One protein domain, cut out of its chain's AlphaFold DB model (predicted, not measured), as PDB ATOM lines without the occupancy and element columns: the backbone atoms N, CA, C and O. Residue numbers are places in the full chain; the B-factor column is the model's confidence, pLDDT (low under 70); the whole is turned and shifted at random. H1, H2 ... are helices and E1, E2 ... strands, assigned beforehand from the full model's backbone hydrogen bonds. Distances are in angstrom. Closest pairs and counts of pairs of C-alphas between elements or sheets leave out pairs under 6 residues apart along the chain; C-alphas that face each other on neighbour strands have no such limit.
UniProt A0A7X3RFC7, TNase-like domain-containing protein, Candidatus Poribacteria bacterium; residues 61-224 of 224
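This is residues 61 to 224 of the 224 residues of the protein "TNase-like domain-containing protein" of Candidatus Poribacteria bacterium (UniProt A0A7X3RFC7). What shape do these coordinates draw? A small closed barrel of five strands, E1, E2, E5, E7 and E6 round the ring, has the strand pair E3 and E4 continuing its sheet toward one end of an elongated body. The long helix H1 packs on the barrel's outside with residues 156 to 164, its earlier residues reaching away toward the other end, while E8 and the short H2 lie beside E7. What is the make-up? The printed part has 164 residues, of mixed class, in the order E1 E2 E3 E4 E5 H1 E6 E7 E8 H2, with a mixed sheet. It is compact, with a radius of gyration of the C-alphas of 17.8 A and spans of 66 by 35 by 25 A.

How does the ring close? E1, residues 63 to 66, and E2, residues 78 to 88, form an antiparallel hairpin, with N 66 and O 83 at 2.9 A. E5, residues 111 to 120, is antiparallel to E2, with N 84 and O 114 at 2.8 A, and parallel to E7, residues 183 to 192, with N 119 and O 184 at 2.7 A. E6, residues 169 to 177, is antiparallel to E7, with N 171 and O 189 at 2.9 A, and to E1, with N 65 and O 170 at 2.9 A. Which strands join it? E3, residues 99 to 102, E4, residues 105 to 108, and E5 make a meander, each strand the antiparallel neighbour of the one before, with N 99 and O 107 at 2.9 A and N 106 and O 113 at 2.9 A; with E2 before them they form a Greek key, E2 also being antiparallel to E5. E6, E7 and E8, residues 195 to 198, make another meander, with N 197 and O 190 at 2.8 A. Where are the helices? H1, residues 142 to 164, is on the barrel, outside it, at a height over the sheet of 11.9 A, its closest C-alphas to E7 being Leu 163 and Val 190, 7.0 A. H2, residues 199 to 205, stands at the sheet's level, with the C-alphas of Met 188 and Val 199 the closest to E7, 5.7 A. With residues 155 to 159 alone H1 only just touches H2, with 3 pairs of C-alphas within 8 A, the closest Ala 155 and Met 203 at 7.6 A; in both helices every O i to N i+4 pair is within hydrogen-bond range.

Where do the elements begin and end? C-alpha 63 of E1 is at (253.192, 279.854, 253.376), and C-alpha 205 of H2 at (244.254, 278.991, 230.722). How long are they? H1 measures 32.8 A, E2 27.1 A, E7 26.0 A, E5 24.3 A and E6 21.5 A; E2 bends by 58 degrees at residue 81.

How large is it? The farthest C-alphas, Gly 93 and Pro 224, are 66.1 A apart; the printed part has no cut. Which links are long? E1 to E2 and E5 to H1. Where is confidence low? Residue 61, residues 91 to 96, 179 to 181 and 223 to 224 are under 70.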
ATOM      1  N   GLU A  61     254.581 286.910 251.761       67.81
ATOM      2  CA  GLU A  61     255.139 285.687 252.300       67.81
ATOM      3  C   GLU A  61     254.272 284.520 251.848       67.81
ATOM      4  O   GLU A  61     253.055 284.466 252.038       67.81
ATOM      5  N   ALA A  62     254.925 283.599 251.148       87.31
ATOM      6  CA  ALA A  62     254.313 282.367 250.718       87.31
ATOM      7  C   ALA A  62     254.411 281.360 251.868       87.31
ATOM      8  O   ALA A  62     255.510 280.981 252.271       87.31
ATOM      9  N   PHE A  63     253.272 280.904 252.370       91.81
ATOM     10  CA  PHE A  63     253.192 279.854 253.376       91.81
ATOM     11  C   PHE A  63     253.281 278.488 252.704       91.81
ATOM     12  O   PHE A  63     252.551 278.213 251.753       91.81
ATOM     13  N   GLU A  64     254.139 277.604 253.204       94.88
ATOM     14  CA  GLU A  64     254.125 276.202 252.784       94.88
ATOM     15  C   GLU A  64     252.857 275.516 253.302       94.88
ATOM     16  O   GLU A  64     252.457 275.695 254.455       94.88
ATOM     17  N   ALA A  65     252.220 274.706 252.466       95.75
ATOM     18  CA  ALA A  65     251.047 273.944 252.852       95.75
ATOM     19  C   ALA A  65     251.028 272.563 252.195       95.75
ATOM     20  O   ALA A  65     251.667 272.322 251.171       95.75
ATOM     21  N   VAL A  66     250.280 271.650 252.809       96.12
ATOM     22  CA  VAL A  66     250.168 270.255 252.378       96.12
ATOM     23  C   VAL A  66     248.700 269.869 252.259       96.12
ATOM     24  O   VAL A  66     247.884 270.184 253.132       96.12
ATOM     25  N   ILE A  67     248.380 269.155 251.182       96.56
ATOM     26  CA  ILE A  67     247.085 268.511 250.961       96.56
ATOM     27  C   ILE A  67     247.299 267.003 251.136       96.56
ATOM     28  O   ILE A  67     248.015 266.374 250.370       96.56
ATOM     29  N   ASP A  68     246.706 266.408 252.162       93.19
ATOM     30  CA  ASP A  68     246.943 265.003 252.514       93.19
ATOM     31  C   ASP A  68     246.269 264.008 251.566       93.19
ATOM     32  O   ASP A  68     246.710 262.865 251.436       93.19
ATOM     33  N   ASN A  69     245.142 264.391 250.962       92.56
ATOM     34  CA  ASN A  69     244.303 263.462 250.224       92.56
ATOM     35  C   ASN A  69     243.562 264.140 249.057       92.56
ATOM     36  O   ASN A  69     242.862 265.129 249.270       92.56
ATOM     37  N   PRO A  70     243.562 263.563 247.838       92.94
ATOM     38  CA  PRO A  70     242.798 264.101 246.704       92.94
ATOM     39  C   PRO A  70     241.278 264.248 246.943       92.94
ATOM     40  O   PRO A  70     240.590 264.984 246.233       92.94
ATOM     41  N   THR A  71     240.709 263.571 247.943       94.19
ATOM     42  CA  THR A  71     239.300 263.731 248.351       94.19
ATOM     43  C   THR A  71     239.007 265.041 249.096       94.19
ATOM     44  O   THR A  71     237.836 265.421 249.221       94.19
ATOM     45  N   GLN A  72     240.045 265.756 249.542       94.50
ATOM     46  CA  GLN A  72     239.940 267.102 250.109       94.50
ATOM     47  C   GLN A  72     239.525 268.134 249.061       94.50
ATOM     48  O   GLN A  72     238.807 269.079 249.383       94.50
ATOM     49  N   ILE A  73     239.905 267.918 247.802       96.25
ATOM     50  CA  ILE A  73     239.514 268.765 246.676       96.25
ATOM     51  C   ILE A  73     238.021 268.537 246.420       96.25
ATOM     52  O   ILE A  73     237.617 267.452 245.987       96.25
ATOM     53  N   TYR A  74     237.196 269.525 246.762       94.00
ATOM     54  CA  TYR A  74     235.737 269.416 246.736       94.00
ATOM     55  C   TYR A  74     235.189 269.613 245.318       94.00
ATOM     56  O   TYR A  74     234.493 268.741 244.791       94.00
ATOM     57  N   ASP A  75     235.558 270.729 244.698       92.62
ATOM     58  CA  ASP A  75     235.301 271.108 243.307       92.62
ATOM     59  C   ASP A  75     236.615 271.610 242.672       92.62
ATOM     60  O   ASP A  75     237.683 271.108 243.024       92.62
ATOM     61  N   GLY A  76     236.569 272.503 241.683       95.25
ATOM     62  CA  GLY A  76     237.773 272.993 241.010       95.25
ATOM     63  C   GLY A  76     238.449 274.190 241.692       95.25
ATOM     64  O   GLY A  76     239.556 274.536 241.289       95.25
ATOM     65  N   ASP A  77     237.817 274.831 242.681       96.88
ATOM     66  CA  ASP A  77     238.350 276.017 243.374       96.88
ATOM     67  C   ASP A  77     238.315 275.929 244.903       96.88
ATOM     68  O   ASP A  77     238.875 276.805 245.554       96.88
ATOM     69  N   THR A  78     237.711 274.893 245.492       96.31
ATOM     70  CA  THR A  78     237.657 274.680 246.945       96.31
ATOM     71  C   THR A  78     238.386 273.399 247.360       96.31
ATOM     72  O   THR A  78     238.057 272.295 246.913       96.31
ATOM     73  N   ILE A  79     239.323 273.528 248.300       97.12
ATOM     74  CA  ILE A  79     240.080 272.428 248.908       97.12
ATOM     75  C   ILE A  79     239.837 272.458 250.415       97.12
ATOM     76  O   ILE A  79     239.954 273.503 251.042       97.12
ATOM     77  N   ARG A  80     239.464 271.325 251.002       95.25
ATOM     78  CA  ARG A  80     239.124 271.229 252.426       95.25
ATOM     79  C   ARG A  80     240.299 270.765 253.267       95.25
ATOM     80  O   ARG A  80     241.110 269.973 252.799       95.25
ATOM     81  N   ASP A  81     240.328 271.197 254.518       93.69
ATOM     82  CA  ASP A  81     241.282 270.721 255.521       93.69
ATOM     83  C   ASP A  81     242.767 270.840 255.089       93.69
ATOM     84  O   ASP A  81     243.585 269.962 255.368       93.69
ATOM     85  N   VAL A  82     243.131 271.914 254.379       94.81
ATOM     86  CA  VAL A  82     244.513 272.191 253.955       94.81
ATOM     87  C   VAL A  82     245.367 272.511 255.178       94.81
ATOM     88  O   VAL A  82     245.017 273.398 255.959       94.81
ATOM     89  N   ARG A  83     246.502 271.818 255.333       94.56
ATOM     90  CA  ARG A  83     247.439 272.043 256.441       94.56
ATOM     91  C   ARG A  83     248.457 273.103 256.052       94.56
ATOM     92  O   ARG A  83     249.354 272.826 255.263       94.56
ATOM     93  N   VAL A  84     248.341 274.293 256.628       93.31
ATOM     94  CA  VAL A  84     249.271 275.409 256.425       93.31
ATOM     95  C   VAL A  84     250.333 275.377 257.515       93.31
ATOM     96  O   VAL A  84     250.008 275.381 258.702       93.31
ATOM     97  N   LYS A  85     251.598 275.300 257.113       92.94
ATOM     98  CA  LYS A  85     252.759 275.238 258.000       92.94
ATOM     99  C   LYS A  85     253.004 276.619 258.602       92.94
ATOM    100  O   LYS A  85     253.129 277.597 257.872       92.94
ATOM    101  N   LEU A  86     253.059 276.692 259.927       87.19
ATOM    102  CA  LEU A  86     253.234 277.944 260.662       87.19
ATOM    103  C   LEU A  86     254.683 278.140 261.097       87.19
ATOM    104  O   LEU A  86     255.324 279.108 260.710       87.19
ATOM    105  N   LEU A  87     255.201 277.227 261.921       84.31
ATOM    106  CA  LEU A  87     256.520 277.379 262.533       84.31
ATOM    107  C   LEU A  87     257.143 276.028 262.903       84.31
ATOM    108  O   LEU A  87     256.414 275.092 263.255       84.31
ATOM    109  N   PRO A  88     258.479 275.900 262.831       85.56
ATOM    110  CA  PRO A  88     259.184 274.751 263.381       85.56
ATOM    111  C   PRO A  88     259.083 274.744 264.909       85.56
ATOM    112  O   PRO A  88     259.262 275.769 265.563       85.56
ATOM    113  N   ILE A  89     258.847 273.572 265.486       82.44
ATOM    114  CA  ILE A  89     258.940 273.324 266.922       82.44
ATOM    115  C   ILE A  89     260.213 272.519 267.170       82.44
ATOM    116  O   ILE A  89     260.249 271.304 266.968       82.44
ATOM    117  N   GLN A  90     261.261 273.193 267.641       73.31
ATOM    118  CA  GLN A  90     262.444 272.513 268.157       73.31
ATOM    119  C   GLN A  90     262.124 271.954 269.547       73.31
ATOM    120  O   GLN A  90     261.835 272.701 270.480       73.31
ATOM    121  N   ARG A  91     262.159 270.628 269.689       65.50
ATOM    122  CA  ARG A  91     262.196 269.964 270.995       65.50
ATOM    123  C   ARG A  91     263.511 269.219 271.115       65.50
ATOM    124  O   ARG A  91     263.750 268.265 270.381       65.50
ATOM    125  N   GLU A  92     264.344 269.635 272.059       69.25
ATOM    126  CA  GLU A  92     265.475 268.818 272.480       69.25
ATOM    127  C   GLU A  92     264.948 267.553 273.178       69.25
ATOM    128  O   GLU A  92     264.122 267.622 274.088       69.25
ATOM    129  N   GLY A  93     265.400 266.379 272.731       61.66
ATOM    130  CA  GLY A  93     265.289 265.132 273.497       61.66
ATOM    131  C   GLY A  93     263.949 264.380 273.474       61.66
ATOM    132  O   GLY A  93     263.854 263.336 274.112       61.66
ATOM    133  N   ALA A  94     262.932 264.828 272.733       53.94
ATOM    134  CA  ALA A  94     261.683 264.079 272.562       53.94
ATOM    135  C   ALA A  94     261.255 264.067 271.094       53.94
ATOM    136  O   ALA A  94     261.253 265.118 270.452       53.94
ATOM    137  N   SER A  95     260.845 262.903 270.572       62.25
ATOM    138  CA  SER A  95     260.181 262.841 269.266       62.25
ATOM    139  C   SER A  95     259.023 263.834 269.294       62.25
ATOM    140  O   SER A  95     258.178 263.747 270.193       62.25
ATOM    141  N   ALA A  96     258.996 264.797 268.371       63.31
ATOM    142  CA  ALA A  96     257.863 265.702 268.246       63.31
ATOM    143  C   ALA A  96     256.605 264.836 268.099       63.31
ATOM    144  O   ALA A  96     256.475 264.094 267.128       63.31
ATOM    145  N   GLY A  97     255.745 264.826 269.119       72.19
ATOM    146  CA  GLY A  97     254.538 264.013 269.086       72.19
ATOM    147  C   GLY A  97     253.704 264.439 267.885       72.19
ATOM    148  O   GLY A  97     253.447 265.628 267.718       72.19
ATOM    149  N   ASN A  98     253.306 263.484 267.051       84.50
ATOM    150  CA  ASN A  98     252.364 263.749 265.976       84.50
ATOM    151  C   ASN A  98     250.952 263.758 266.568       84.50
ATOM    152  O   ASN A  98     250.572 262.816 267.265       84.50
ATOM    153  N   GLY A  99     250.171 264.802 266.301       85.44
ATOM    154  CA  GLY A  99     248.790 264.861 266.767       85.44
ATOM    155  C   GLY A  99     248.164 266.247 266.733       85.44
ATOM    156  O   GLY A  99     248.830 267.264 266.536       85.44
ATOM    157  N   GLU A 100     246.853 266.271 266.941       83.50
ATOM    158  CA  GLU A 100     246.113 267.501 267.188       83.50
ATOM    159  C   GLU A 100     246.386 267.974 268.614       83.50
ATOM    160  O   GLU A 100     246.116 267.263 269.581       83.50
ATOM    161  N   ILE A 101     246.963 269.169 268.737       85.31
ATOM    162  CA  ILE A 101     247.252 269.786 270.038       85.31
ATOM    163  C   ILE A 101     246.116 270.714 270.479       85.31
ATOM    164  O   ILE A 101     245.958 270.990 271.667       85.31
ATOM    165  N   TRP A 102     245.324 271.194 269.516       79.31
ATOM    166  CA  TRP A 102     244.147 272.035 269.701       79.31
ATOM    167  C   TRP A 102     243.262 271.941 268.449       79.31
ATOM    168  O   TRP A 102     243.822 271.748 267.373       79.31
ATOM    169  N   PRO A 103     241.928 272.121 268.530       78.50
ATOM    170  CA  PRO A 103     241.059 272.143 267.355       78.50
ATOM    171  C   PRO A 103     241.592 273.025 266.216       78.50
ATOM    172  O   PRO A 103     241.629 274.252 266.337       78.50
ATOM    173  N   GLY A 104     242.001 272.394 265.113       80.81
ATOM    174  CA  GLY A 104     242.564 273.079 263.942       80.81
ATOM    175  C   GLY A 104     244.045 273.477 264.048       80.81
ATOM    176  O   GLY A 104     244.530 274.180 263.160       80.81
ATOM    177  N   LEU A 105     244.765 273.029 265.084       86.62
ATOM    178  CA  LEU A 105     246.224 273.115 265.219       86.62
ATOM    179  C   LEU A 105     246.834 271.720 265.396       86.62
ATOM    180  O   LEU A 105     246.530 270.986 266.340       86.62
ATOM    181  N   LEU A 106     247.751 271.376 264.501       89.88
ATOM    182  CA  LEU A 106     248.371 270.057 264.426       89.88
ATOM    183  C   LEU A 106     249.881 270.189 264.617       89.88
ATOM    184  O   LEU A 106     250.510 271.017 263.965       89.88
ATOM    185  N   LEU A 107     250.475 269.345 265.456       88.38
ATOM    186  CA  LEU A 107     251.918 269.131 265.467       88.38
ATOM    187  C   LEU A 107     252.223 267.914 264.598       88.38
ATOM    188  O   LEU A 107     251.679 266.833 264.830       88.38
ATOM    189  N   LYS A 108     253.061 268.088 263.576       88.56
ATOM    190  CA  LYS A 108     253.489 266.987 262.712       88.56
ATOM    191  C   LYS A 108     254.917 267.208 262.236       88.56
ATOM    192  O   LYS A 108     255.248 268.302 261.791       88.56
ATOM    193  N   ASP A 109     255.754 266.182 262.339       88.88
ATOM    194  CA  ASP A 109     257.123 266.181 261.801       88.88
ATOM    195  C   ASP A 109     257.965 267.384 262.280       88.88
ATOM    196  O   ASP A 109     258.747 267.964 261.530       88.88
ATOM    197  N   GLY A 110     257.771 267.798 263.538       86.56
ATOM    198  CA  GLY A 110     258.478 268.941 264.126       86.56
ATOM    199  C   GLY A 110     257.966 270.314 263.683       86.56
ATOM    200  O   GLY A 110     258.643 271.307 263.925       86.56
ATOM    201  N   TYR A 111     256.785 270.404 263.069       89.12
ATOM    202  CA  TYR A 111     256.160 271.667 262.678       89.12
ATOM    203  C   TYR A 111     254.749 271.813 263.230       89.12
ATOM    204  O   TYR A 111     253.979 270.851 263.293       89.12
ATOM    205  N   LEU A 112     254.400 273.049 263.573       88.94
ATOM    206  CA  LEU A 112     253.029 273.444 263.841       88.94
ATOM    207  C   LEU A 112     252.317 273.743 262.522       88.94
ATOM    208  O   LEU A 112     252.811 274.526 261.710       88.94
ATOM    209  N   TYR A 113     251.137 273.167 262.345       91.19
ATOM    210  CA  TYR A 113     250.230 273.449 261.243       91.19
ATOM    211  C   TYR A 113     248.920 274.004 261.773       91.19
ATOM    212  O   TYR A 113     248.471 273.635 262.858       91.19
ATOM    213  N   THR A 114     248.265 274.813 260.954       90.38
ATOM    214  CA  THR A 114     246.847 275.136 261.096       90.38
ATOM    215  C   THR A 114     246.055 274.573 259.921       90.38
ATOM    216  O   THR A 114     246.618 274.330 258.854       90.38
ATOM    217  N   VAL A 115     244.769 274.302 260.126       90.50
ATOM    218  CA  VAL A 115     243.906 273.635 259.146       90.50
ATOM    219  C   VAL A 115     242.820 274.589 258.663       90.50
ATOM    220  O   VAL A 115     242.030 275.082 259.469       90.50
ATOM    221  N   PHE A 116     242.743 274.803 257.348       89.94
ATOM    222  CA  PHE A 116     241.732 275.662 256.731       89.94
ATOM    223  C   PHE A 116     241.071 275.012 255.519       89.94
ATOM    224  O   PHE A 116     241.706 274.289 254.754       89.94
ATOM    225  N   ASP A 117     239.809 275.365 255.274       93.38
ATOM    226  CA  ASP A 117     239.257 275.253 253.926       93.38
ATOM    227  C   ASP A 117     239.870 276.366 253.070       93.38
ATOM    228  O   ASP A 117     239.724 277.545 253.388       93.38
ATOM    229  N   LEU A 118     240.525 276.016 251.972       94.94
ATOM    230  CA  LEU A 118     241.114 276.949 251.022       94.94
ATOM    231  C   LEU A 118     240.186 277.138 249.818       94.94
ATOM    232  O   LEU A 118     239.695 276.169 249.239       94.94
ATOM    233  N   ARG A 119     239.982 278.387 249.403       95.88
ATOM    234  CA  ARG A 119     239.406 278.747 248.110       95.88
ATOM    235  C   ARG A 119     240.434 279.489 247.270       95.88
ATOM    236  O   ARG A 119     241.061 280.430 247.746       95.88
ATOM    237  N   LEU A 120     240.564 279.079 246.017       97.25
ATOM    238  CA  LEU A 120     241.469 279.709 245.066       97.25
ATOM    239  C   LEU A 120     240.982 281.117 244.708       97.25
ATOM    240  O   LEU A 120     239.837 281.307 244.295       97.25
ATOM    241  N   ALA A 121     241.857 282.104 244.882       96.12
ATOM    242  CA  ALA A 121     241.578 283.494 244.554       96.12
ATOM    243  C   ALA A 121     241.461 283.710 243.035       96.12
ATOM    244  O   ALA A 121     242.117 283.037 242.232       96.12
ATOM    245  N   GLY A 122     240.618 284.671 242.646       96.25
ATOM    246  CA  GLY A 122     240.490 285.147 241.264       96.25
ATOM    247  C   GLY A 122     239.702 284.239 240.316       96.25
ATOM    248  O   GLY A 122     239.580 284.567 239.130       96.25
ATOM    249  N   ILE A 123     239.172 283.107 240.797       97.69
ATOM    250  CA  ILE A 123     238.461 282.132 239.966       97.69
ATOM    251  C   ILE A 123     237.154 281.639 240.591       97.69
ATOM    252  O   ILE A 123     236.949 281.674 241.800       97.69
ATOM    253  N   ASP A 124     236.271 281.148 239.730       96.94
ATOM    254  CA  ASP A 124     235.090 280.356 240.073       96.94
ATOM    255  C   ASP A 124     235.081 279.121 239.164       96.94
ATOM    256  O   ASP A 124     235.485 279.212 237.997       96.94
ATOM    257  N   THR A 125     234.675 277.963 239.688       97.31
ATOM    258  CA  THR A 125     234.587 276.706 238.926       97.31
ATOM    259  C   THR A 125     233.161 276.158 238.917       97.31
ATOM    260  O   THR A 125     232.352 276.558 239.756       97.31
ATOM    261  N   PRO A 126     232.805 275.269 237.967       96.75
ATOM    262  CA  PRO A 126     231.476 274.667 237.949       96.75
ATOM    263  C   PRO A 126     231.209 273.913 239.257       96.75
ATOM    264  O   PRO A 126     232.078 273.185 239.752       96.75
ATOM    265  N   GLU A 127     229.997 274.016 239.801       94.94
ATOM    266  CA  GLU A 127     229.687 273.426 241.102       94.94
ATOM    267  C   GLU A 127     229.410 271.914 240.991       94.94
ATOM    268  O   GLU A 127     228.681 271.440 240.116       94.94
ATOM    269  N   LEU A 128     229.928 271.121 241.938       94.19
ATOM    270  CA  LEU A 128     229.644 269.676 242.000       94.19
ATOM    271  C   LEU A 128     228.172 269.393 242.359       94.19
ATOM    272  O   LEU A 128     227.622 268.326 242.051       94.19
ATOM    273  N   ARG A 129     227.542 270.348 243.049       94.62
ATOM    274  CA  ARG A 129     226.143 270.330 243.486       94.62
ATOM    275  C   ARG A 129     225.439 271.603 242.997       94.62
ATOM    276  O   ARG A 129     225.120 272.456 243.821       94.62
ATOM    277  N   PRO A 130     225.192 271.727 241.683       93.31
ATOM    278  CA  PRO A 130     224.665 272.957 241.109       93.31
ATOM    279  C   PRO A 130     223.253 273.264 241.618       93.31
ATOM    280  O   PRO A 130     222.424 272.363 241.806       93.31
ATOM    281  N   SER A 131     222.969 274.555 241.805       92.62
ATOM    282  CA  SER A 131     221.651 275.051 242.222       92.62
ATOM    283  C   SER A 131     220.519 274.523 241.330       92.62
ATOM    284  O   SER A 131     220.651 274.374 240.115       92.62
ATOM    285  N   THR A 132     219.352 274.282 241.930       93.88
ATOM    286  CA  THR A 132     218.129 273.909 241.200       93.88
ATOM    287  C   THR A 132     217.434 275.108 240.548       93.88
ATOM    288  O   THR A 132     216.499 274.922 239.764       93.88
ATOM    289  N   ARG A 133     217.884 276.329 240.859       92.50
ATOM    290  CA  ARG A 133     217.319 277.594 240.384       92.50
ATOM    291  C   ARG A 133     218.386 278.513 239.800       92.50
ATOM    292  O   ARG A 133     219.529 278.515 240.260       92.50
ATOM    293  N   ASN A 134     217.983 279.285 238.803       88.50
ATOM    294  CA  ASN A 134     218.738 280.401 238.253       88.50
ATOM    295  C   ASN A 134     218.724 281.592 239.231       88.50
ATOM    296  O   ASN A 134     217.900 281.617 240.151       88.50
ATOM    297  N   PRO A 135     219.594 282.601 239.036       85.81
ATOM    298  CA  PRO A 135     219.600 283.809 239.865       85.81
ATOM    299  C   PRO A 135     218.275 284.590 239.869       85.81
ATOM    300  O   PRO A 135     217.986 285.276 240.842       85.81
ATOM    301  N   ASP A 136     217.463 284.469 238.815       89.38
ATOM    302  CA  ASP A 136     216.121 285.067 238.703       89.38
ATOM    303  C   ASP A 136     215.015 284.241 239.401       89.38
ATOM    304  O   ASP A 136     213.841 284.601 239.363       89.38
ATOM    305  N   GLY A 137     215.372 283.116 240.031       91.19
ATOM    306  CA  GLY A 137     214.453 282.205 240.714       91.19
ATOM    307  C   GLY A 137     213.806 281.139 239.821       91.19
ATOM    308  O   GLY A 137     213.194 280.203 240.356       91.19
ATOM    309  N   SER A 138     213.967 281.214 238.495       91.69
ATOM    310  CA  SER A 138     213.451 280.210 237.555       91.69
ATOM    311  C   SER A 138     214.141 278.853 237.748       91.69
ATOM    312  O   SER A 138     215.251 278.759 238.274       91.69
ATOM    313  N   ARG A 139     213.469 277.757 237.377       93.50
ATOM    314  CA  ARG A 139     214.002 276.401 237.570       93.50
ATOM    315  C   ARG A 139     215.067 276.091 236.517       93.50
ATOM    316  O   ARG A 139     214.806 276.210 235.326       93.50
ATOM    317  N   ARG A 140     216.229 275.600 236.952       91.94
ATOM    318  CA  ARG A 140     217.263 275.079 236.046       91.94
ATOM    319  C   ARG A 140     216.871 273.708 235.511       91.94
ATOM    320  O   ARG A 140     216.369 272.863 236.260       91.94
ATOM    321  N   SER A 141     217.122 273.479 234.224       93.00
ATOM    322  CA  SER A 141     216.892 272.176 233.601       93.00
ATOM    323  C   SER A 141     217.813 271.110 234.209       93.00
ATOM    324  O   SER A 141     218.901 271.403 234.711       93.00
ATOM    325  N   GLN A 142     217.377 269.849 234.188       93.56
ATOM    326  CA  GLN A 142     218.217 268.728 234.624       93.56
ATOM    327  C   GLN A 142     219.482 268.623 233.756       93.56
ATOM    328  O   GLN A 142     220.574 268.539 234.309       93.56
ATOM    329  N   ALA A 143     219.339 268.754 232.432       94.19
ATOM    330  CA  ALA A 143     220.445 268.700 231.477       94.19
ATOM    331  C   ALA A 143     221.543 269.742 231.764       94.19
ATOM    332  O   ALA A 143     222.712 269.381 231.860       94.19
ATOM    333  N   SER A 144     221.175 271.009 232.009       92.69
ATOM    334  CA  SER A 144     222.138 272.072 232.360       92.69
ATOM    335  C   SER A 144     222.923 271.734 233.634       92.69
ATOM    336  O   SER A 144     224.138 271.913 233.696       92.69
ATOM    337  N   ARG A 145     222.245 271.188 234.652       93.75
ATOM    338  CA  ARG A 145     222.881 270.787 235.916       93.75
ATOM    339  C   ARG A 145     223.800 269.579 235.752       93.75
ATOM    340  O   ARG A 145     224.855 269.531 236.379       93.75
ATOM    341  N   ASP A 146     223.424 268.611 234.925       95.38
ATOM    342  CA  ASP A 146     224.261 267.440 234.653       95.38
ATOM    343  C   ASP A 146     225.509 267.809 233.841       95.38
ATOM    344  O   ASP A 146     226.599 267.290 234.114       95.38
ATOM    345  N   ALA A 147     225.380 268.763 232.914       95.38
ATOM    346  CA  ALA A 147     226.508 269.350 232.201       95.38
ATOM    347  C   ALA A 147     227.464 270.075 233.166       95.38
ATOM    348  O   ALA A 147     228.663 269.785 233.163       95.38
ATOM    349  N   GLU A 148     226.943 270.915 234.070       95.69
ATOM    350  CA  GLU A 148     227.752 271.601 235.089       95.69
ATOM    351  C   GLU A 148     228.468 270.622 236.016       95.69
ATOM    352  O   GLU A 148     229.675 270.730 236.222       95.69
ATOM    353  N   LYS A 149     227.767 269.596 236.501       95.88
ATOM    354  CA  LYS A 149     228.365 268.552 237.339       95.88
ATOM    355  C   LYS A 149     229.469 267.787 236.605       95.88
ATOM    356  O   LYS A 149     230.465 267.396 237.218       95.88
ATOM    357  N   THR A 150     229.310 267.554 235.304       96.50
ATOM    358  CA  THR A 150     230.338 266.916 234.469       96.50
ATOM    359  C   THR A 150     231.552 267.824 234.301       96.50
ATOM    360  O   THR A 150     232.682 267.366 234.475       96.50
ATOM    361  N   ALA A 151     231.339 269.114 234.040       96.81
ATOM    362  CA  ALA A 151     232.407 270.107 233.967       96.81
ATOM    363  C   ALA A 151     233.136 270.267 235.314       96.81
ATOM    364  O   ALA A 151     234.363 270.289 235.339       96.81
ATOM    365  N   SER A 152     232.403 270.260 236.430       97.06
ATOM    366  CA  SER A 152     232.950 270.318 237.792       97.06
ATOM    367  C   SER A 152     233.884 269.143 238.074       97.06
ATOM    368  O   SER A 152     235.004 269.326 238.542       97.06
ATOM    369  N   LYS A 153     233.475 267.921 237.704       97.50
ATOM    370  CA  LYS A 153     234.330 266.728 237.817       97.50
ATOM    371  C   LYS A 153     235.609 266.853 236.992       97.50
ATOM    372  O   LYS A 153     236.659 266.432 237.464       97.50
ATOM    373  N   ARG A 154     235.534 267.428 235.785       97.94
ATOM    374  CA  ARG A 154     236.714 267.669 234.936       97.94
ATOM    375  C   ARG A 154     237.652 268.703 235.558       97.94
ATOM    376  O   ARG A 154     238.844 268.441 235.628       97.94
ATOM    377  N   ALA A 155     237.120 269.822 236.051       98.12
ATOM    378  CA  ALA A 155     237.904 270.849 236.738       98.12
ATOM    379  C   ALA A 155     238.584 270.290 237.999       98.12
ATOM    380  O   ALA A 155     239.791 270.433 238.169       98.12
ATOM    381  N   ARG A 156     237.833 269.556 238.830       98.12
ATOM    382  CA  ARG A 156     238.361 268.843 239.998       98.12
ATOM    383  C   ARG A 156     239.488 267.881 239.621       98.12
ATOM    384  O   ARG A 156     240.523 267.876 240.275       98.12
ATOM    385  N   GLN A 157     239.290 267.067 238.584       98.38
ATOM    386  CA  GLN A 157     240.298 266.107 238.137       98.38
ATOM    387  C   GLN A 157     241.562 266.812 237.627       98.38
ATOM    388  O   GLN A 157     242.660 266.412 237.991       98.38
ATOM    389  N   ALA A 158     241.418 267.904 236.872       98.38
ATOM    390  CA  ALA A 158     242.552 268.699 236.412       98.38
ATOM    391  C   ALA A 158     243.359 269.305 237.572       98.38
ATOM    392  O   ALA A 158     244.587 269.303 237.526       98.38
ATOM    393  N   LEU A 159     242.681 269.778 238.624       98.38
ATOM    394  CA  LEU A 159     243.336 270.262 239.839       98.38
ATOM    395  C   LEU A 159     244.060 269.128 240.582       98.38
ATOM    396  O   LEU A 159     245.209 269.297 240.977       98.38
ATOM    397  N   VAL A 160     243.422 267.961 240.731       98.19
ATOM    398  CA  VAL A 160     244.053 266.760 241.309       98.19
ATOM    399  C   VAL A 160     245.326 266.400 240.545       98.19
ATOM    400  O   VAL A 160     246.361 266.165 241.159       98.19
ATOM    401  N   ASP A 161     245.257 266.345 239.217       98.06
ATOM    402  CA  ASP A 161     246.387 265.924 238.395       98.06
ATOM    403  C   ASP A 161     247.527 266.942 238.432       98.06
ATOM    404  O   ASP A 161     248.682 266.536 238.538       98.06
ATOM    405  N   LEU A 162     247.221 268.243 238.473       97.81
ATOM    406  CA  LEU A 162     248.226 269.275 238.721       97.81
ATOM    407  C   LEU A 162     248.884 269.098 240.098       97.81
ATOM    408  O   LEU A 162     250.108 269.090 240.195       97.81
ATOM    409  N   LEU A 163     248.102 268.904 241.162       97.19
ATOM    410  CA  LEU A 163     248.628 268.745 242.524       97.19
ATOM    411  C   LEU A 163     249.496 267.492 242.689       97.19
ATOM    412  O   LEU A 163     250.503 267.543 243.393       97.19
ATOM    413  N   LYS A 164     249.170 266.393 241.996       97.06
ATOM    414  CA  LYS A 164     250.008 265.182 241.978       97.06
ATOM    415  C   LYS A 164     251.424 265.457 241.478       97.06
ATOM    416  O   LYS A 164     252.357 264.843 241.979       97.06
ATOM    417  N   THR A 165     251.600 266.368 240.516       96.50
ATOM    418  CA  THR A 165     252.940 266.699 239.990       96.50
ATOM    419  C   THR A 165     253.844 267.383 241.017       96.50
ATOM    420  O   THR A 165     255.060 267.361 240.856       96.50
ATOM    421  N   ALA A 166     253.261 267.945 242.080       95.31
ATOM    422  CA  ALA A 166     253.966 268.573 243.194       95.31
ATOM    423  C   ALA A 166     253.912 267.729 244.483       95.31
ATOM    424  O   ALA A 166     254.172 268.244 245.571       95.31
ATOM    425  N   ASP A 167     253.517 266.453 244.379       96.12
ATOM    426  CA  ASP A 167     253.273 265.563 245.523       96.12
ATOM    427  C   ASP A 167     252.381 266.216 246.596       96.12
ATOM    428  O   ASP A 167     252.613 266.109 247.797       96.12
ATOM    429  N   TYR A 168     251.380 266.979 246.141       96.44
ATOM    430  CA  TYR A 168     250.438 267.719 246.982       96.44
ATOM    431  C   TYR A 168     251.059 268.750 247.947       96.44
ATOM    432  O   TYR A 168     250.369 269.258 248.839       96.44
ATOM    433  N   ASN A 169     252.325 269.118 247.737       96.25
ATOM    434  CA  ASN A 169     252.969 270.242 248.404       96.25
ATOM    435  C   ASN A 169     252.671 271.526 247.629       96.25
ATOM    436  O   ASN A 169     252.868 271.604 246.413       96.25
ATOM    437  N   VAL A 170     252.193 272.546 248.333       97.19
ATOM    438  CA  VAL A 170     251.781 273.817 247.733       97.19
ATOM    439  C   VAL A 170     252.350 274.994 248.517       97.19
ATOM    440  O   VAL A 170     252.759 274.863 249.670       97.19
ATOM    441  N   SER A 171     252.355 276.167 247.894       96.50
ATOM    442  CA  SER A 171     252.599 277.434 248.582       96.50
ATOM    443  C   SER A 171     251.376 278.334 248.460       96.50
ATOM    444  O   SER A 171     250.799 278.447 247.378       96.50
ATOM    445  N   ILE A 172     250.989 278.973 249.559       94.88
ATOM    446  CA  ILE A 172     249.830 279.860 249.652       94.88
ATOM    447  C   ILE A 172     250.321 281.292 249.838       94.88
ATOM    448  O   ILE A 172     251.118 281.546 250.733       94.88
ATOM    449  N   SER A 173     249.834 282.226 249.028       93.19
ATOM    450  CA  SER A 173     250.192 283.648 249.105       93.19
ATOM    451  C   SER A 173     248.942 284.519 249.154       93.19
ATOM    452  O   SER A 173     247.887 284.112 248.666       93.19
ATOM    453  N   TYR A 174     249.072 285.710 249.741       89.88
ATOM    454  CA  TYR A 174     247.981 286.680 249.915       89.88
ATOM    455  C   TYR A 174     246.718 286.071 250.553       89.88
ATOM    456  O   TYR A 174     245.640 286.098 249.958       89.88
ATOM    457  N   PRO A 175     246.840 285.442 251.738       90.56
ATOM    458  CA  PRO A 175     245.703 284.831 252.402       90.56
ATOM    459  C   PRO A 175     244.739 285.886 252.959       90.56
ATOM    460  O   PRO A 175     245.102 286.698 253.805       90.56
ATOM    461  N   GLU A 176     243.477 285.807 252.554       89.00
ATOM    462  CA  GLU A 176     242.378 286.616 253.074       89.00
ATOM    463  C   GLU A 176     241.341 285.739 253.782       89.00
ATOM    464  O   GLU A 176     240.961 284.658 253.315       89.00
ATOM    465  N   VAL A 177     240.825 286.210 254.918       84.75
ATOM    466  CA  VAL A 177     239.733 285.516 255.609       84.75
ATOM    467  C   VAL A 177     238.444 285.714 254.816       84.75
ATOM    468  O   VAL A 177     237.923 286.821 254.696       84.75
ATOM    469  N   GLY A 178     237.897 284.622 254.285       74.88
ATOM    470  CA  GLY A 178     236.669 284.658 253.508       74.88
ATOM    471  C   GLY A 178     235.450 285.073 254.338       74.88
ATOM    472  O   GLY A 178     235.380 284.873 255.550       74.88
ATOM    473  N   LYS A 179     234.412 285.565 253.648       69.94
ATOM    474  CA  LYS A 179     233.115 285.974 254.233       69.94
ATOM    475  C   LYS A 179     232.478 284.924 255.157       69.94
ATOM    476  O   LYS A 179     231.699 285.264 256.045       69.94
ATOM    477  N   TYR A 180     232.768 283.644 254.927       64.56
ATOM    478  CA  TYR A 180     232.318 282.546 255.773       64.56
ATOM    479  C   TYR A 180     233.450 282.143 256.717       64.56
ATOM    480  O   TYR A 180     234.464 281.611 256.266       64.56
ATOM    481  N   ALA A 181     233.247 282.366 258.018       62.22
ATOM    482  CA  ALA A 181     234.206 282.005 259.059       62.22
ATOM    483  C   ALA A 181     234.698 280.554 258.879       62.22
ATOM    484  O   ALA A 181     233.890 279.614 258.891       62.22
ATOM    485  N   GLY A 182     236.013 280.404 258.695       73.25
ATOM    486  CA  GLY A 182     236.708 279.122 258.526       73.25
ATOM    487  C   GLY A 182     237.258 278.836 257.125       73.25
ATOM    488  O   GLY A 182     237.925 277.819 256.958       73.25
ATOM    489  N   ARG A 183     237.005 279.700 256.131       86.81
ATOM    490  CA  ARG A 183     237.574 279.562 254.781       86.81
ATOM    491  C   ARG A 183     238.602 280.653 254.493       86.81
ATOM    492  O   ARG A 183     238.292 281.831 254.645       86.81
ATOM    493  N   LEU A 184     239.772 280.253 254.019       91.25
ATOM    494  CA  LEU A 184     240.826 281.121 253.510       91.25
ATOM    495  C   LEU A 184     240.646 281.302 252.000       91.25
ATOM    496  O   LEU A 184     240.433 280.319 251.293       91.25
ATOM    497  N   VAL A 185     240.701 282.530 251.499       93.06
ATOM    498  CA  VAL A 185     240.785 282.828 250.062       93.06
ATOM    499  C   VAL A 185     242.219 283.241 249.782       93.06
ATOM    500  O   VAL A 185     242.713 284.140 250.447       93.06
ATOM    501  N   ALA A 186     242.911 282.569 248.868       95.00
ATOM    502  CA  ALA A 186     244.320 282.866 248.630       95.00
ATOM    503  C   ALA A 186     244.781 282.430 247.240       95.00
ATOM    504  O   ALA A 186     244.140 281.607 246.574       95.00
ATOM    505  N   GLU A 187     245.931 282.942 246.820       96.81
ATOM    506  CA  GLU A 187     246.649 282.386 245.683       96.81
ATOM    507  C   GLU A 187     247.342 281.085 246.082       96.81
ATOM    508  O   GLU A 187     247.947 280.988 247.149       96.81
ATOM    509  N   MET A 188     247.292 280.091 245.197       97.69
ATOM    510  CA  MET A 188     247.982 278.821 245.388       97.69
ATOM    511  C   MET A 188     248.975 278.587 244.260       97.69
ATOM    512  O   MET A 188     248.666 278.765 243.078       97.69
ATOM    513  N   TRP A 189     250.155 278.134 244.649       97.94
ATOM    514  CA  TRP A 189     251.269 277.857 243.765       97.94
ATOM    515  C   TRP A 189     251.737 276.422 243.962       97.94
ATOM    516  O   TRP A 189     251.826 275.940 245.091       97.94
ATOM    517  N   VAL A 190     252.072 275.754 242.864       97.06
ATOM    518  CA  VAL A 190     252.690 274.423 242.868       97.06
ATOM    519  C   VAL A 190     254.037 274.490 242.164       97.06
ATOM    520  O   VAL A 190     254.226 275.315 241.267       97.06
ATOM    521  N   ARG A 191     254.978 273.632 242.558       95.94
ATOM    522  CA  ARG A 191     256.255 273.480 241.856       95.94
ATOM    523  C   ARG A 191     256.203 272.225 240.988       95.94
ATOM    524  O   ARG A 191     256.054 271.128 241.514       95.94
ATOM    525  N   THR A 192     256.325 272.390 239.676       92.81
ATOM    526  CA  THR A 192     256.314 271.299 238.693       92.81
ATOM    527  C   THR A 192     257.701 271.189 238.069       92.81
ATOM    528  O   THR A 192     258.023 271.889 237.109       92.81
ATOM    529  N   GLY A 193     258.562 270.359 238.662       91.81
ATOM    530  CA  GLY A 193     259.991 270.359 238.340       91.81
ATOM    531  C   GLY A 193     260.654 271.666 238.787       91.81
ATOM    532  O   GLY A 193     260.666 271.982 239.978       91.81
ATOM    533  N   GLU A 194     261.194 272.433 237.843       92.25
ATOM    534  CA  GLU A 194     261.825 273.735 238.119       92.25
ATOM    535  C   GLU A 194     260.840 274.911 238.048       92.25
ATOM    536  O   GLU A 194     261.126 275.994 238.564       92.25
ATOM    537  N   GLU A 195     259.660 274.706 237.461       94.50
ATOM    538  CA  GLU A 195     258.681 275.769 237.246       94.50
ATOM    539  C   GLU A 195     257.765 275.963 238.457       94.50
ATOM    540  O   GLU A 195     257.328 275.007 239.103       94.50
ATOM    541  N   LYS A 196     257.426 277.225 238.744       96.00
ATOM    542  CA  LYS A 196     256.398 277.598 239.721       96.00
ATOM    543  C   LYS A 196     255.122 277.977 238.971       96.00
ATOM    544  O   LYS A 196     255.105 278.960 238.234       96.00
ATOM    545  N   VAL A 197     254.048 277.225 239.178       97.62
ATOM    546  CA  VAL A 197     252.774 277.396 238.468       97.62
ATOM    547  C   VAL A 197     251.731 277.990 239.407       97.62
ATOM    548  O   VAL A 197     251.436 277.416 240.456       97.62
ATOM    549  N   ASN A 198     251.141 279.124 239.020       97.94
ATOM    550  CA  ASN A 198     249.947 279.656 239.678       97.94
ATOM    551  C   ASN A 198     248.738 278.797 239.293       97.94
ATOM    552  O   ASN A 198     248.398 278.675 238.110       97.94
ATOM    553  N   VAL A 199     248.079 278.210 240.286       98.38
ATOM    554  CA  VAL A 199     247.002 277.246 240.047       98.38
ATOM    555  C   VAL A 199     245.785 277.920 239.418       98.38
ATOM    556  O   VAL A 199     245.240 277.400 238.446       98.38
ATOM    557  N   SER A 200     245.397 279.109 239.882       98.31
ATOM    558  CA  SER A 200     244.289 279.870 239.294       98.31
ATOM    559  C   SER A 200     244.540 280.201 237.820       98.31
ATOM    560  O   SER A 200     243.675 279.968 236.972       98.31
ATOM    561  N   ALA A 201     245.747 280.662 237.480       98.25
ATOM    562  CA  ALA A 201     246.133 280.955 236.102       98.25
ATOM    563  C   ALA A 201     246.100 279.702 235.213       98.25
ATOM    564  O   ALA A 201     245.598 279.753 234.088       98.25
ATOM    565  N   TYR A 202     246.573 278.560 235.723       98.44
ATOM    566  CA  TYR A 202     246.471 277.275 235.031       98.44
ATOM    567  C   TYR A 202     245.008 276.892 234.759       98.44
ATOM    568  O   TYR A 202     244.662 276.526 233.629       98.44
ATOM    569  N   MET A 203     244.134 277.015 235.760       98.56
ATOM    570  CA  MET A 203     242.715 276.662 235.637       98.56
ATOM    571  C   MET A 203     241.986 277.554 234.623       98.56
ATOM    572  O   MET A 203     241.173 277.061 233.835       98.56
ATOM    573  N   LEU A 204     242.317 278.849 234.577       98.19
ATOM    574  CA  LEU A 204     241.795 279.800 233.591       98.19
ATOM    575  C   LEU A 204     242.302 279.509 232.173       98.19
ATOM    576  O   LEU A 204     241.508 279.466 231.226       98.19
ATOM    577  N   LYS A 205     243.614 279.285 232.015       98.06
ATOM    578  CA  LYS A 205     244.254 278.991 230.722       98.06
ATOM    579  C   LYS A 205     243.617 277.771 230.056       98.06
ATOM    580  O   LYS A 205     243.310 277.817 228.868       98.06
ATOM    581  N   ASN A 206     243.353 276.725 230.839       97.88
ATOM    582  CA  ASN A 206     242.790 275.460 230.363       97.88
ATOM    583  C   ASN A 206     241.252 275.404 230.377       97.88
ATOM    584  O   ASN A 206     240.674 274.345 230.147       97.88
ATOM    585  N   LYS A 207     240.571 276.535 230.617       97.12
ATOM    586  CA  LYS A 207     239.097 276.646 230.594       97.12
ATOM    587  C   LYS A 207     238.378 275.738 231.605       97.12
ATOM    588  O   LYS A 207     237.225 275.369 231.393       97.12
ATOM    589  N   TYR A 208     239.030 275.420 232.722       97.75
ATOM    590  CA  TYR A 208     238.405 274.731 233.857       97.75
ATOM    591  C   TYR A 208     237.722 275.692 234.832       97.75
ATOM    592  O   TYR A 208     236.896 275.268 235.638       97.75
ATOM    593  N   ALA A 209     238.051 276.980 234.742       97.88
ATOM    594  CA  ALA A 209     237.514 278.039 235.580       97.88
ATOM    595  C   ALA A 209     237.157 279.286 234.760       97.88
ATOM    596  O   ALA A 209     237.614 279.460 233.625       97.88
ATOM    597  N   LYS A 210     236.366 280.172 235.363       97.25
ATOM    598  CA  LYS A 210     236.137 281.547 234.898       97.25
ATOM    599  C   LYS A 210     236.743 282.520 235.902       97.25
ATOM    600  O   LYS A 210     236.846 282.195 237.080       97.25
ATOM    601  N   SER A 211     237.149 283.698 235.431       96.75
ATOM    602  CA  SER A 211     237.638 284.749 236.327       96.75
ATOM    603  C   SER A 211     236.494 285.239 237.215       96.75
ATOM    604  O   SER A 211     235.363 285.382 236.741       96.75
ATOM    605  N   TYR A 212     236.784 285.441 238.498       94.62
ATOM    606  CA  TYR A 212     235.818 285.885 239.494       94.62
ATOM    607  C   TYR A 212     236.510 286.705 240.582       94.62
ATOM    608  O   TYR A 212     237.462 286.248 241.208       94.62
ATOM    609  N   ASP A 213     235.996 287.904 240.818       90.00
ATOM    610  CA  ASP A 213     236.549 288.930 241.707       90.00
ATOM    611  C   ASP A 213     235.732 289.110 243.000       90.00
ATOM    612  O   ASP A 213     235.912 290.075 243.735       90.00
ATOM    613  N   GLY A 214     234.797 288.197 243.285       84.88
ATOM    614  CA  GLY A 214     233.882 288.324 244.423       84.88
ATOM    615  C   GLY A 214     232.564 289.043 244.112       84.88
ATOM    616  O   GLY A 214     231.716 289.128 245.003       84.88
ATOM    617  N   GLY A 215     232.362 289.511 242.873       87.00
ATOM    618  CA  GLY A 215     231.125 290.139 242.412       87.00
ATOM    619  C   GLY A 215     229.991 289.154 242.092       87.00
ATOM    620  O   GLY A 215     229.669 288.230 242.842       87.00
ATOM    621  N   LYS A 216     229.320 289.358 240.953       86.56
ATOM    622  CA  LYS A 216     228.268 288.441 240.491       86.56
ATOM    623  C   LYS A 216     228.916 287.169 239.948       86.56
ATOM    624  O   LYS A 216     229.705 287.239 239.010       86.56
ATOM    625  N   LYS A 217     228.546 286.008 240.502       84.88
ATOM    626  CA  LYS A 217     229.032 284.713 240.009       84.88
ATOM    627  C   LYS A 217     228.785 284.577 238.499       84.88
ATOM    628  O   LYS A 217     227.666 284.861 238.051       84.88
ATOM    629  N   PRO A 218     229.785 284.127 237.722       84.50
ATOM    630  CA  PRO A 218     229.585 283.859 236.310       84.50
ATOM    631  C   PRO A 218     228.578 282.718 236.136       84.50
ATOM    632  O   PRO A 218     228.518 281.786 236.937       84.50
ATOM    633  N   SER A 219     227.770 282.770 235.078       85.00
ATOM    634  CA  SER A 219     226.885 281.653 234.754       85.00
ATOM    635  C   SER A 219     227.686 280.509 234.138       85.00
ATOM    636  O   SER A 219     228.462 280.700 233.198       85.00
ATOM    637  N   TRP A 220     227.469 279.296 234.631       86.25
ATOM    638  CA  TRP A 220     227.894 278.059 233.979       86.25
ATOM    639  C   TRP A 220     226.748 277.535 233.116       86.25
ATOM    640  O   TRP A 220     226.121 276.525 233.428       86.25
ATOM    641  N   ASP A 221     226.414 278.294 232.072       73.94
ATOM    642  CA  ASP A 221     225.419 277.865 231.096       73.94
ATOM    643  C   ASP A 221     226.104 277.043 230.003       73.94
ATOM    644  O   ASP A 221     227.045 277.513 229.359       73.94
ATOM    645  N   PHE A 222     225.665 275.800 229.850       74.12
ATOM    646  CA  PHE A 222     226.218 274.857 228.877       74.12
ATOM    647  C   PHE A 222     225.393 274.799 227.591       74.12
ATOM    648  O   PHE A 222     225.692 273.980 226.729       74.12
ATOM    649  N   GLY A 223     224.402 275.687 227.447       62.59
ATOM    650  CA  GLY A 223     223.443 275.627 226.353       62.59
ATOM    651  C   GLY A 223     222.537 274.388 226.442       62.59
ATOM    652  O   GLY A 223     222.731 273.529 227.311       62.59
ATOM    653  N   PRO A 224     221.488 274.329 225.606       53.16
ATOM    654  CA  PRO A 224     220.743 273.101 225.346       53.16
ATOM    655  C   PRO A 224     221.556 272.080 224.540       53.16
ATOM    656  O   PRO A 224     222.404 272.500 223.718       53.16
TER     657      PRO A 224